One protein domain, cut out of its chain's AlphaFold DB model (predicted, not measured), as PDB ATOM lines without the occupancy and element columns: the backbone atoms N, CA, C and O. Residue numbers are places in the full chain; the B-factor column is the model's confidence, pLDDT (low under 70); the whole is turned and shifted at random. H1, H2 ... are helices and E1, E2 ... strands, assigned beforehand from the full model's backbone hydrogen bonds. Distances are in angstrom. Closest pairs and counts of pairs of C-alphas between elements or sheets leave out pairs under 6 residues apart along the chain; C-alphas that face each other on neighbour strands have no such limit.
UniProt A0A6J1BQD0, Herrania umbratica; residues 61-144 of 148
ATOM      1  N   GLY A  61      -9.870  -4.035 -94.013       88.19
ATOM      2  CA  GLY A  61      -9.577  -5.028 -92.987       88.19
ATOM      3  C   GLY A  61      -9.058  -4.441 -91.666       88.19
ATOM      4  O   GLY A  61      -8.723  -3.257 -91.583       88.19
ATOM      5  N   PRO A  62      -9.011  -5.272 -90.607       83.69
ATOM      6  CA  PRO A  62      -8.708  -4.834 -89.242       83.69
ATOM      7  C   PRO A  62      -7.231  -4.481 -89.019       83.69
ATOM      8  O   PRO A  62      -6.920  -3.699 -88.125       83.69
ATOM      9  N   ASP A  63      -6.327  -5.034 -89.830       86.44
ATOM     10  CA  ASP A  63      -4.881  -4.827 -89.696       86.44
ATOM     11  C   ASP A  63      -4.399  -3.533 -90.371       86.44
ATOM     12  O   ASP A  63      -3.245  -3.127 -90.207       86.44
ATOM     13  N   ASN A  64      -5.271  -2.857 -91.127       86.12
ATOM     14  CA  ASN A  64      -4.937  -1.581 -91.736       86.12
ATOM     15  C   ASN A  64      -5.071  -0.447 -90.714       86.12
ATOM     16  O   ASN A  64      -6.141   0.124 -90.506       86.12
ATOM     17  N   LEU A  65      -3.951  -0.099 -90.088       81.44
ATOM     18  CA  LEU A  65      -3.884   0.986 -89.108       81.44
ATOM     19  C   LEU A  65      -3.786   2.384 -89.744       81.44
ATOM     20  O   LEU A  65      -3.881   3.377 -89.024       81.44
ATOM     21  N   TYR A  66      -3.614   2.470 -91.067       84.00
ATOM     22  CA  TYR A  66      -3.368   3.712 -91.810       84.00
ATOM     23  C   TYR A  66      -4.480   4.000 -92.828       84.00
ATOM     24  O   TYR A  66      -4.210   4.326 -93.983       84.00
ATOM     25  N   TYR A  67      -5.738   3.861 -92.411       90.31
ATOM     26  CA  TYR A  67      -6.884   4.286 -93.213       90.31
ATOM     27  C   TYR A  67      -7.184   5.774 -93.001       90.31
ATOM     28  O   TYR A  67      -6.950   6.314 -91.920       90.31
ATOM     29  N   GLY A  68      -7.704   6.425 -94.038       91.94
ATOM     30  CA  GLY A  68      -7.975   7.857 -94.057       91.94
ATOM     31  C   GLY A  68      -8.546   8.311 -95.403       91.94
ATOM     32  O   GLY A  68      -8.672   7.509 -96.326       91.94
ATOM     33  N   ASP A  69      -8.907   9.582 -95.568       93.12
ATOM     34  CA  ASP A  69      -8.786  10.671 -94.582       93.12
ATOM     35  C   ASP A  69     -10.122  10.952 -93.861       93.12
ATOM     36  O   ASP A  69     -10.154  11.068 -92.640       93.12
ATOM     37  N   GLY A  70     -11.266  10.894 -94.548       94.88
ATOM     38  CA  GLY A  70     -12.578  11.025 -93.904       94.88
ATOM     39  C   GLY A  70     -13.733  11.205 -94.885       94.88
ATOM     40  O   GLY A  70     -13.573  11.065 -96.099       94.88
ATOM     41  N   ILE A  71     -14.911  11.533 -94.352       96.56
ATOM     42  CA  ILE A  71     -16.097  11.928 -95.129       96.56
ATOM     43  C   ILE A  71     -16.662  13.231 -94.575       96.56
ATOM     44  O   ILE A  71     -16.667  13.458 -93.369       96.56
ATOM     45  N   VAL A  72     -17.177  14.082 -95.462       97.31
ATOM     46  CA  VAL A  72     -17.719  15.385 -95.089       97.31
ATOM     47  C   VAL A  72     -19.074  15.647 -95.741       97.31
ATOM     48  O   VAL A  72     -19.259  15.446 -96.943       97.31
ATOM     49  N   PHE A  73     -20.028  16.127 -94.943       97.62
ATOM     50  CA  PHE A  73     -21.231  16.793 -95.441       97.62
ATOM     51  C   PHE A  73     -20.985  18.297 -95.409       97.62
ATOM     52  O   PHE A  73     -20.624  18.833 -94.364       97.62
ATOM     53  N   PHE A  74     -21.197  18.997 -96.523       96.69
ATOM     54  CA  PHE A  74     -20.925  20.429 -96.587       96.69
ATOM     55  C   PHE A  74     -22.023  21.214 -97.294       96.69
ATOM     56  O   PHE A  74     -22.759  20.708 -98.142       96.69
ATOM     57  N   ILE A  75     -22.086  22.492 -96.942       95.62
ATOM     58  CA  ILE A  75     -22.885  23.518 -97.594       95.62
ATOM     59  C   ILE A  75     -21.903  24.575 -98.089       95.62
ATOM     60  O   ILE A  75     -21.122  25.113 -97.305       95.62
ATOM     61  N   GLY A  76     -21.940  24.859 -99.389       93.44
ATOM     62  CA  GLY A  76     -21.052  25.818-100.038       93.44
ATOM     63  C   GLY A  76     -21.770  26.648-101.103       93.44
ATOM     64  O   GLY A  76     -22.952  26.420-101.382       93.44
ATOM     65  N   PRO A  77     -21.073  27.624-101.706       92.31
ATOM     66  CA  PRO A  77     -21.641  28.469-102.748       92.31
ATOM     67  C   PRO A  77     -22.046  27.656-103.985       92.31
ATOM     68  O   PRO A  77     -21.437  26.639-104.322       92.31
ATOM     69  N   VAL A  78     -23.064  28.136-104.706       91.06
ATOM     70  CA  VAL A  78     -23.476  27.541-105.986       91.06
ATOM     71  C   VAL A  78     -22.298  27.567-106.956       91.06
ATOM     72  O   VAL A  78     -21.657  28.600-107.136       91.06
ATOM     73  N   GLY A  79     -22.014  26.425-107.581       89.69
ATOM     74  CA  GLY A  79     -20.861  26.283-108.470       89.69
ATOM     75  C   GLY A  79     -19.526  26.107-107.742       89.69
ATOM     76  O   GLY A  79     -18.488  26.246-108.381       89.69
ATOM     77  N   PHE A  80     -19.531  25.790-106.439       90.75
ATOM     78  CA  PHE A  80     -18.323  25.410-105.709       90.75
ATOM     79  C   PHE A  80     -17.525  24.347-106.474       90.75
ATOM     80  O   PHE A  80     -18.087  23.363-106.964       90.75
ATOM     81  N   GLN A  81     -16.212  24.543-106.544       89.81
ATOM     82  CA  GLN A  81     -15.248  23.593-107.080       89.81
ATOM     83  C   GLN A  81     -14.166  23.358-106.032       89.81
ATOM     84  O   GLN A  81     -13.693  24.312-105.409       89.81
ATOM     85  N   SER A  82     -13.758  22.100-105.864       90.06
ATOM     86  CA  SER A  82     -12.632  21.751-105.003       90.06
ATOM     87  C   SER A  82     -11.387  22.543-105.395       90.06
ATOM     88  O   SER A  82     -11.002  22.536-106.570       90.06
ATOM     89  N   PRO A  83     -10.722  23.209-104.438       88.12
ATOM     90  CA  PRO A  83      -9.442  23.844-104.703       88.12
ATOM     91  C   PRO A  83      -8.398  22.827-105.160       88.12
ATOM     92  O   PRO A  83      -8.438  21.655-104.779       88.12
ATOM     93  N   ALA A  84      -7.396  23.290-105.906       85.69
ATOM     94  CA  ALA A  84      -6.200  22.490-106.138       85.69
ATOM     95  C   ALA A  84      -5.542  22.111-104.797       85.69
ATOM     96  O   ALA A  84      -5.517  22.918-103.867       85.69
ATOM     97  N   ASN A  85      -4.982  20.899-104.718       85.81
ATOM     98  CA  ASN A  85      -4.313  20.376-103.518       85.81
ATOM     99  C   ASN A  85      -5.218  20.357-102.270       85.81
ATOM    100  O   ASN A  85      -4.790  20.734-101.182       85.81
ATOM    101  N   SER A  86      -6.477  19.948-102.444       89.19
ATOM    102  CA  SER A  86      -7.451  19.785-101.354       89.19
ATOM    103  C   SER A  86      -7.763  18.326-101.005       89.19
ATOM    104  O   SER A  86      -8.601  18.073-100.153       89.19
ATOM    105  N   GLY A  87      -7.116  17.352-101.653       89.38
ATOM    106  CA  GLY A  87      -7.278  15.934-101.314       89.38
ATOM    107  C   GLY A  87      -6.664  15.568 -99.957       89.38
ATOM    108  O   GLY A  87      -5.945  16.365 -99.349       89.38
ATOM    109  N   GLY A  88      -6.924  14.340 -99.512       90.06
ATOM    110  CA  GLY A  88      -6.499  13.850 -98.199       90.06
ATOM    111  C   GLY A  88      -7.151  14.640 -97.065       90.06
ATOM    112  O   GLY A  88      -8.334  14.962 -97.166       90.06
ATOM    113  N   GLY A  89      -6.372  15.034 -96.056       90.19
ATOM    114  CA  GLY A  89      -6.823  15.870 -94.933       90.19
ATOM    115  C   GLY A  89      -7.504  17.192 -95.312       90.19
ATOM    116  O   GLY A  89      -8.160  17.797 -94.487       90.19
ATOM    117  N   GLY A  90      -7.427  17.660 -96.564       91.06
ATOM    118  CA  GLY A  90      -8.232  18.802 -97.027       91.06
ATOM    119  C   GLY A  90      -9.708  18.476 -97.307       91.06
ATOM    120  O   GLY A  90     -10.492  19.390 -97.586       91.06
ATOM    121  N   LEU A  91     -10.078  17.189 -97.295       93.69
ATOM    122  CA  LEU A  91     -11.413  16.623 -97.550       93.69
ATOM    123  C   LEU A  91     -12.085  17.103 -98.853       93.69
ATOM    124  O   LEU A  91     -13.306  17.108 -98.995       93.69
ATOM    125  N   GLY A  92     -11.289  17.552 -99.824       93.19
ATOM    126  CA  GLY A  92     -11.753  18.176-101.064       93.19
ATOM    127  C   GLY A  92     -12.352  19.571-100.884       93.19
ATOM    128  O   GLY A  92     -12.864  20.137-101.857       93.19
ATOM    129  N   LEU A  93     -12.321  20.116 -99.667       92.75
ATOM    130  CA  LEU A  93     -12.901  21.408 -99.319       92.75
ATOM    131  C   LEU A  93     -11.831  22.475 -99.172       92.75
ATOM    132  O   LEU A  93     -12.009  23.551 -99.726       92.75
ATOM    133  N   PHE A  94     -10.715  22.185 -98.505       89.25
ATOM    134  CA  PHE A  94      -9.718  23.188 -98.132       89.25
ATOM    135  C   PHE A  94      -8.334  22.846 -98.705       89.25
ATOM    136  O   PHE A  94      -7.951  21.677 -98.714       89.25
ATOM    137  N   PRO A  95      -7.543  23.827 -99.180       85.69
ATOM    138  CA  PRO A  95      -6.157  23.574 -99.571       85.69
ATOM    139  C   PRO A  95      -5.302  23.176 -98.358       85.69
ATOM    140  O   PRO A  95      -5.380  23.829 -97.313       85.69
ATOM    141  N   THR A  96      -4.418  22.189 -98.521       79.81
ATOM    142  CA  THR A  96      -3.538  21.676 -97.447       79.81
ATOM    143  C   THR A  96      -2.128  22.292 -97.426       79.81
ATOM    144  O   THR A  96      -1.278  21.892 -96.638       79.81
ATOM    145  N   ILE A  97      -1.846  23.286 -98.275       73.06
ATOM    146  CA  ILE A  97      -0.509  23.902 -98.403       73.06
ATOM    147  C   ILE A  97      -0.227  25.006 -97.364       73.06
ATOM    148  O   ILE A  97      -1.134  25.723 -96.940       73.06
ATOM    149  N   LEU A  98       1.054  25.213 -97.018       54.34
ATOM    150  CA  LEU A  98       1.517  26.335 -96.183       54.34
ATOM    151  C   LEU A  98       1.031  27.683 -96.764       54.34
ATOM    152  O   LEU A  98       1.259  27.972 -97.938       54.34
ATOM    153  N   ASN A  99       0.390  28.507 -95.923       57.31
ATOM    154  CA  ASN A  99      -0.371  29.741 -96.227       57.31
ATOM    155  C   ASN A  99      -1.856  29.562 -96.614       57.31
ATOM    156  O   ASN A  99      -2.510  30.536 -96.999       57.31
ATOM    157  N   SER A 100      -2.425  28.360 -96.471       59.88
ATOM    158  CA  SER A 100      -3.833  28.083 -96.794       59.88
ATOM    159  C   SER A 100      -4.847  28.846 -95.939       59.88
ATOM    160  O   SER A 100      -5.934  29.105 -96.440       59.88
ATOM    161  N   GLN A 101      -4.524  29.285 -94.717       61.06
ATOM    162  CA  GLN A 101      -5.491  29.971 -93.840       61.06
ATOM    163  C   GLN A 101      -6.166  31.183 -94.517       61.06
ATOM    164  O   GLN A 101      -7.383  31.344 -94.444       61.06
ATOM    165  N   LEU A 102      -5.415  31.985 -95.285       58.25
ATOM    166  CA  LEU A 102      -5.967  33.123 -96.042       58.25
ATOM    167  C   LEU A 102      -6.849  32.703 -97.234       58.25
ATOM    168  O   LEU A 102      -7.687  33.488 -97.688       58.25
ATOM    169  N   LEU A 103      -6.643  31.496 -97.765       61.50
ATOM    170  CA  LEU A 103      -7.443  30.911 -98.844       61.50
ATOM    171  C   LEU A 103      -8.707  30.233 -98.297       61.50
ATOM    172  O   LEU A 103      -9.758  30.343 -98.923       61.50
ATOM    173  N   GLN A 104      -8.626  29.611 -97.118       63.59
ATOM    174  CA  GLN A 104      -9.734  28.905 -96.471       63.59
ATOM    175  C   GLN A 104     -10.880  29.854 -96.085       63.59
ATOM    176  O   GLN A 104     -12.043  29.584 -96.390       63.59
ATOM    177  N   HIS A 105     -10.560  31.038 -95.545       62.16
ATOM    178  CA  HIS A 105     -11.568  32.029 -95.140       62.16
ATOM    179  C   HIS A 105     -12.451  32.554 -96.285       62.16
ATOM    180  O   HIS A 105     -13.483  33.175 -96.033       62.16
ATOM    181  N   LYS A 106     -12.066  32.321 -97.546       68.38
ATOM    182  CA  LYS A 106     -12.806  32.795 -98.723       68.38
ATOM    183  C   LYS A 106     -13.828  31.793 -99.253       68.38
ATOM    184  O   LYS A 106     -14.559  32.134-100.176       68.38
ATOM    185  N   GLN A 107     -13.876  30.576 -98.713       72.25
ATOM    186  CA  GLN A 107     -14.616  29.489 -99.356       72.25
ATOM    187  C   GLN A 107     -16.115  29.490 -99.042       72.25
ATOM    188  O   GLN A 107     -16.876  28.912 -99.812       72.25
ATOM    189  N   GLN A 108     -16.548  30.194 -97.988       89.38
ATOM    190  CA  GLN A 108     -17.961  30.286 -97.589       89.38
ATOM    191  C   GLN A 108     -18.588  28.894 -97.402       89.38
ATOM    192  O   GLN A 108     -19.652  28.599 -97.944       89.38
ATOM    193  N   ILE A 109     -17.884  28.038 -96.660       93.31
ATOM    194  CA  ILE A 109     -18.252  26.646 -96.413       93.31
ATOM    195  C   ILE A 109     -18.574  26.462 -94.937       93.31
ATOM    196  O   ILE A 109     -17.806  26.876 -94.064       93.31
ATOM    197  N   VAL A 110     -19.683  25.777 -94.676       95.38
ATOM    198  CA  VAL A 110     -19.943  25.128 -93.390       95.38
ATOM    199  C   VAL A 110     -19.993  23.633 -93.637       95.38
ATOM    200  O   VAL A 110     -20.640  23.190 -94.590       95.38
ATOM    201  N   ALA A 111     -19.312  22.862 -92.800       97.19
ATOM    202  CA  ALA A 111     -19.233  21.423 -92.967       97.19
ATOM    203  C   ALA A 111     -19.335  20.672 -91.641       97.19
ATOM    204  O   ALA A 111     -19.082  21.230 -90.573       97.19
ATOM    205  N   VAL A 112     -19.733  19.408 -91.746       98.19
ATOM    206  CA  VAL A 112     -19.640  18.407 -90.688       98.19
ATOM    207  C   VAL A 112     -18.753  17.288 -91.208       98.19
ATOM    208  O   VAL A 112     -19.123  16.614 -92.177       98.19
ATOM    209  N   GLU A 113     -17.595  17.109 -90.586       97.81
ATOM    210  CA  GLU A 113     -16.619  16.084 -90.952       97.81
ATOM    211  C   GLU A 113     -16.676  14.887 -90.005       97.81
ATOM    212  O   GLU A 113     -16.935  15.019 -88.808       97.81
ATOM    213  N   PHE A 114     -16.428  13.711 -90.568       97.12
ATOM    214  CA  PHE A 114     -16.119  12.484 -89.851       97.12
ATOM    215  C   PHE A 114     -14.690  12.118 -90.230       97.12
ATOM    216  O   PHE A 114     -14.446  11.512 -91.280       97.12
ATOM    217  N   ASP A 115     -13.759  12.561 -89.394       96.12
ATOM    218  CA  ASP A 115     -12.332  12.470 -89.637       96.12
ATOM    219  C   ASP A 115     -11.767  11.179 -89.039       96.12
ATOM    220  O   ASP A 115     -11.875  10.887 -87.838       96.12
ATOM    221  N   SER A 116     -11.171  10.384 -89.919       94.44
ATOM    222  CA  SER A 116     -10.599   9.085 -89.600       94.44
ATOM    223  C   SER A 116      -9.076   9.093 -89.500       94.44
ATOM    224  O   SER A 116      -8.510   8.072 -89.097       94.44
ATOM    225  N   PHE A 117      -8.409  10.206 -89.805       93.62
ATOM    226  CA  PHE A 117      -6.958  10.281 -89.870       93.62
ATOM    227  C   PHE A 117      -6.427  11.546 -89.196       93.62
ATOM    228  O   PHE A 117      -6.659  12.648 -89.647       93.62
ATOM    229  N   VAL A 118      -5.630  11.382 -88.140       93.88
ATOM    230  CA  VAL A 118      -5.112  12.517 -87.365       93.88
ATOM    231  C   VAL A 118      -3.982  13.234 -88.116       93.88
ATOM    232  O   VAL A 118      -2.833  12.775 -88.132       93.88
ATOM    233  N   ASN A 119      -4.286  14.395 -88.686       91.06
ATOM    234  CA  ASN A 119      -3.341  15.372 -89.210       91.06
ATOM    235  C   ASN A 119      -2.834  16.285 -88.073       91.06
ATOM    236  O   ASN A 119      -3.538  17.152 -87.560       91.06
ATOM    237  N   GLY A 120      -1.567  16.110 -87.680       86.94
ATOM    238  CA  GLY A 120      -1.014  16.702 -86.451       86.94
ATOM    239  C   GLY A 120      -1.031  18.235 -86.335       86.94
ATOM    240  O   GLY A 120      -0.946  18.741 -85.220       86.94
ATOM    241  N   ASP A 121      -1.152  18.969 -87.444       82.75
ATOM    242  CA  ASP A 121      -1.204  20.440 -87.440       82.75
ATOM    243  C   ASP A 121      -2.635  21.000 -87.309       82.75
ATOM    244  O   ASP A 121      -2.807  22.176 -86.974       82.75
ATOM    245  N   THR A 122      -3.667  20.194 -87.587       84.94
ATOM    246  CA  THR A 122      -5.067  20.650 -87.682       84.94
ATOM    247  C   THR A 122      -6.005  19.970 -86.698       84.94
ATOM    248  O   THR A 122      -6.980  20.599 -86.278       84.94
ATOM    249  N   ASP A 123      -5.677  18.751 -86.271       93.75
ATOM    250  CA  ASP A 123      -6.647  17.867 -85.633       93.75
ATOM    251  C   ASP A 123      -6.374  17.662 -84.141       93.75
ATOM    252  O   ASP A 123      -5.231  17.762 -83.673       93.75
ATOM    253  N   PRO A 124      -7.406  17.309 -83.353       94.81
ATOM    254  CA  PRO A 124      -7.181  16.693 -82.054       94.81
ATOM    255  C   PRO A 124      -6.378  15.385 -82.196       94.81
ATOM    256  O   PRO A 124      -6.391  14.752 -83.249       94.81
ATOM    257  N   PRO A 125      -5.728  14.893 -81.122       94.25
ATOM    258  CA  PRO A 125      -4.894  13.686 -81.164       94.25
ATOM    259  C   PRO A 125      -5.712  12.376 -81.255       94.25
ATOM    260  O   PRO A 125      -5.311  11.346 -80.710       94.25
ATOM    261  N   TYR A 126      -6.890  12.416 -81.876       94.69
ATOM    262  CA  TYR A 126      -7.822  11.306 -82.036       94.69
ATOM    263  C   TYR A 126      -8.768  11.536 -83.225       94.69
ATOM    264  O   TYR A 126      -9.047  12.667 -83.611       94.69
ATOM    265  N   LYS A 127      -9.316  10.441 -83.762       94.69
ATOM    266  CA  LYS A 127     -10.393  10.458 -84.765       94.69
ATOM    267  C   LYS A 127     -11.601  11.197 -84.212       94.69
ATOM    268  O   LYS A 127     -11.984  10.963 -83.059       94.69
ATOM    269  N   HIS A 128     -12.204  12.072 -84.999       96.94
ATOM    270  CA  HIS A 128     -13.170  13.020 -84.465       96.94
ATOM    271  C   HIS A 128     -14.325  13.289 -85.424       96.94
ATOM    272  O   HIS A 128     -14.256  13.027 -86.620       96.94
ATOM    273  N   VAL A 129     -15.422  13.777 -84.851       97.88
ATOM    274  CA  VAL A 129     -16.497  14.418 -85.606       97.88
ATOM    275  C   VAL A 129     -16.388  15.908 -85.348       97.88
ATOM    276  O   VAL A 129     -16.277  16.321 -84.187       97.88
ATOM    277  N   GLY A 130     -16.402  16.694 -86.415       97.50
ATOM    278  CA  GLY A 130     -16.073  18.111 -86.392       97.50
ATOM    279  C   GLY A 130     -17.121  18.986 -87.070       97.50
ATOM    280  O   GLY A 130     -17.829  18.533 -87.967       97.50
ATOM    281  N   ILE A 131     -17.244  20.239 -86.623       98.19
ATOM    282  CA  ILE A 131     -17.975  21.293 -87.339       98.19
ATOM    283  C   ILE A 131     -16.967  22.326 -87.829       98.19
ATOM    284  O   ILE A 131     -16.354  23.043 -87.031       98.19
ATOM    285  N   ASN A 132     -16.863  22.461 -89.144       94.88
ATOM    286  CA  ASN A 132     -15.915  23.346 -89.809       94.88
ATOM    287  C   ASN A 132     -16.636  24.606 -90.302       94.88
ATOM    288  O   ASN A 132     -17.685  24.528 -90.947       94.88
ATOM    289  N   ILE A 133     -16.068  25.782 -90.019       94.00
ATOM    290  CA  ILE A 133     -16.614  27.078 -90.449       94.00
ATOM    291  C   ILE A 133     -15.519  27.838 -91.196       94.00
ATOM    292  O   ILE A 133     -14.662  28.471 -90.584       94.00
ATOM    293  N   ASN A 134     -15.562  27.799 -92.530       90.56
ATOM    294  CA  ASN A 134     -14.600  28.468 -93.419       90.56
ATOM    295  C   ASN A 134     -13.121  28.137 -93.139       90.56
ATOM    296  O   ASN A 134     -12.241  28.941 -93.445       90.56
ATOM    297  N   SER A 135     -12.844  26.992 -92.525       88.81
ATOM    298  CA  SER A 135     -11.495  26.535 -92.213       88.81
ATOM    299  C   SER A 135     -11.473  25.022 -92.133       88.81
ATOM    300  O   SER A 135     -12.480  24.423 -91.769       88.81
ATOM    301  N   LEU A 136     -10.321  24.436 -92.449       88.25
ATOM    302  CA  LEU A 136     -10.071  23.023 -92.209       88.25
ATOM    303  C   LEU A 136     -10.095  22.712 -90.708       88.25
ATOM    304  O   LEU A 136     -10.659  21.712 -90.301       88.25
ATOM    305  N   ASN A 137      -9.572  23.607 -89.871       90.62
ATOM    306  CA  ASN A 137      -9.605  23.418 -88.429       90.62
ATOM    307  C   ASN A 137     -11.053  23.484 -87.921       90.62
ATOM    308  O   ASN A 137     -11.730  24.513 -88.044       90.62
ATOM    309  N   SER A 138     -11.500  22.392 -87.310       94.19
ATOM    310  CA  SER A 138     -12.812  22.296 -86.680       94.19
ATOM    311  C   SER A 138     -13.022  23.386 -85.620       94.19
ATOM    312  O   SER A 138     -12.219  23.558 -84.701       94.19
ATOM    313  N   SER A 139     -14.142  24.111 -85.712       95.50
ATOM    314  CA  SER A 139     -14.546  25.114 -84.714       95.50
ATOM    315  C   SER A 139     -15.003  24.465 -83.409       95.50
ATOM    316  O   SER A 139     -14.893  25.072 -82.343       95.50
ATOM    317  N   VAL A 140     -15.570  23.265 -83.499       97.75
ATOM    318  CA  VAL A 140     -15.913  22.399 -82.373       97.75
ATOM    319  C   VAL A 140     -15.815  20.958 -82.849       97.75
ATOM    320  O   VAL A 140     -16.173  20.658 -83.985       97.75
ATOM    321  N   TYR A 141     -15.326  20.080 -81.983       97.56
ATOM    322  CA  TYR A 141     -15.130  18.673 -82.296       97.56
ATOM    323  C   TYR A 141     -15.396  17.796 -81.076       97.56
ATOM    324  O   TYR A 141     -15.375  18.249 -79.927       97.56
ATOM    325  N   THR A 142     -15.642  16.516 -81.331       97.44
ATOM    326  CA  THR A 142     -15.752  15.489 -80.296       97.44
ATOM    327  C   THR A 142     -15.112  14.189 -80.757       97.44
ATOM    328  O   THR A 142     -14.981  13.946 -81.956       97.44
ATOM    329  N   LEU A 143     -14.714  13.348 -79.802       97.12
ATOM    330  CA  LEU A 143     -14.167  12.026 -80.086       97.12
ATOM    331  C   LEU A 143     -15.174  11.212 -80.905       97.12
ATOM    332  O   LEU A 143     -16.327  11.034 -80.497       97.12
ATOM    333  N   TRP A 144     -14.725  10.676 -82.037       93.88
ATOM    334  CA  TRP A 144     -15.551   9.787 -82.835       93.88
ATOM    335  C   TRP A 144     -15.519   8.377 -82.244       93.88
ATOM    336  O   TRP A 144     -14.700   7.528 -82.598       93.88
TER     337      TRP A 144
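This is residues 61 to 144 of the 148 residues of a protein of Herrania umbratica (UniProt A0A6J1BQD0). The domain has little regular structure: one four-stranded sheet is a wall with loops gathered over one face, the other face bare, and short helix H1 off the strands' ends. Residues 61 to 66 run off at the opposite end. The 84 printed residues, 26 in named elements, hold E1, H1, E2, E3, E4; the sheet, ordered E1, E2, E3, E4, is antiparallel, the class mostly strand. It is compact, radius of gyration of the C-alphas 12.5 A, spanning 39 by 23 by 22 A.

E1, residues 70 to 75, is antiparallel to E2, residues 110 to 115, at 169 degrees, with N 73 and O 112 3.0 A apart. E2, E3, residues 128 to 133, and E4, residues 140 to 143, form a meander, each the antiparallel neighbour of the one before, in two hairpins; N 113 and O 130 are 3.0 A apart, N 131 and O 140 2.9 A. H1, residues 101 to 104, is not on the sheet and is too short for an O i to N i+4 pair; its one O i to N i+3 pair is within range.

E1, 16.6 A long, begins at C-alpha 70 (-12.578, 11.025, -93.904); E4 ends at C-alpha 143 (-14.167, 12.026, -80.086).

The printed part has no cut; links E1 to H1 and E2 to E3 are long. Residues 98 to 106 have pLDDT under 70.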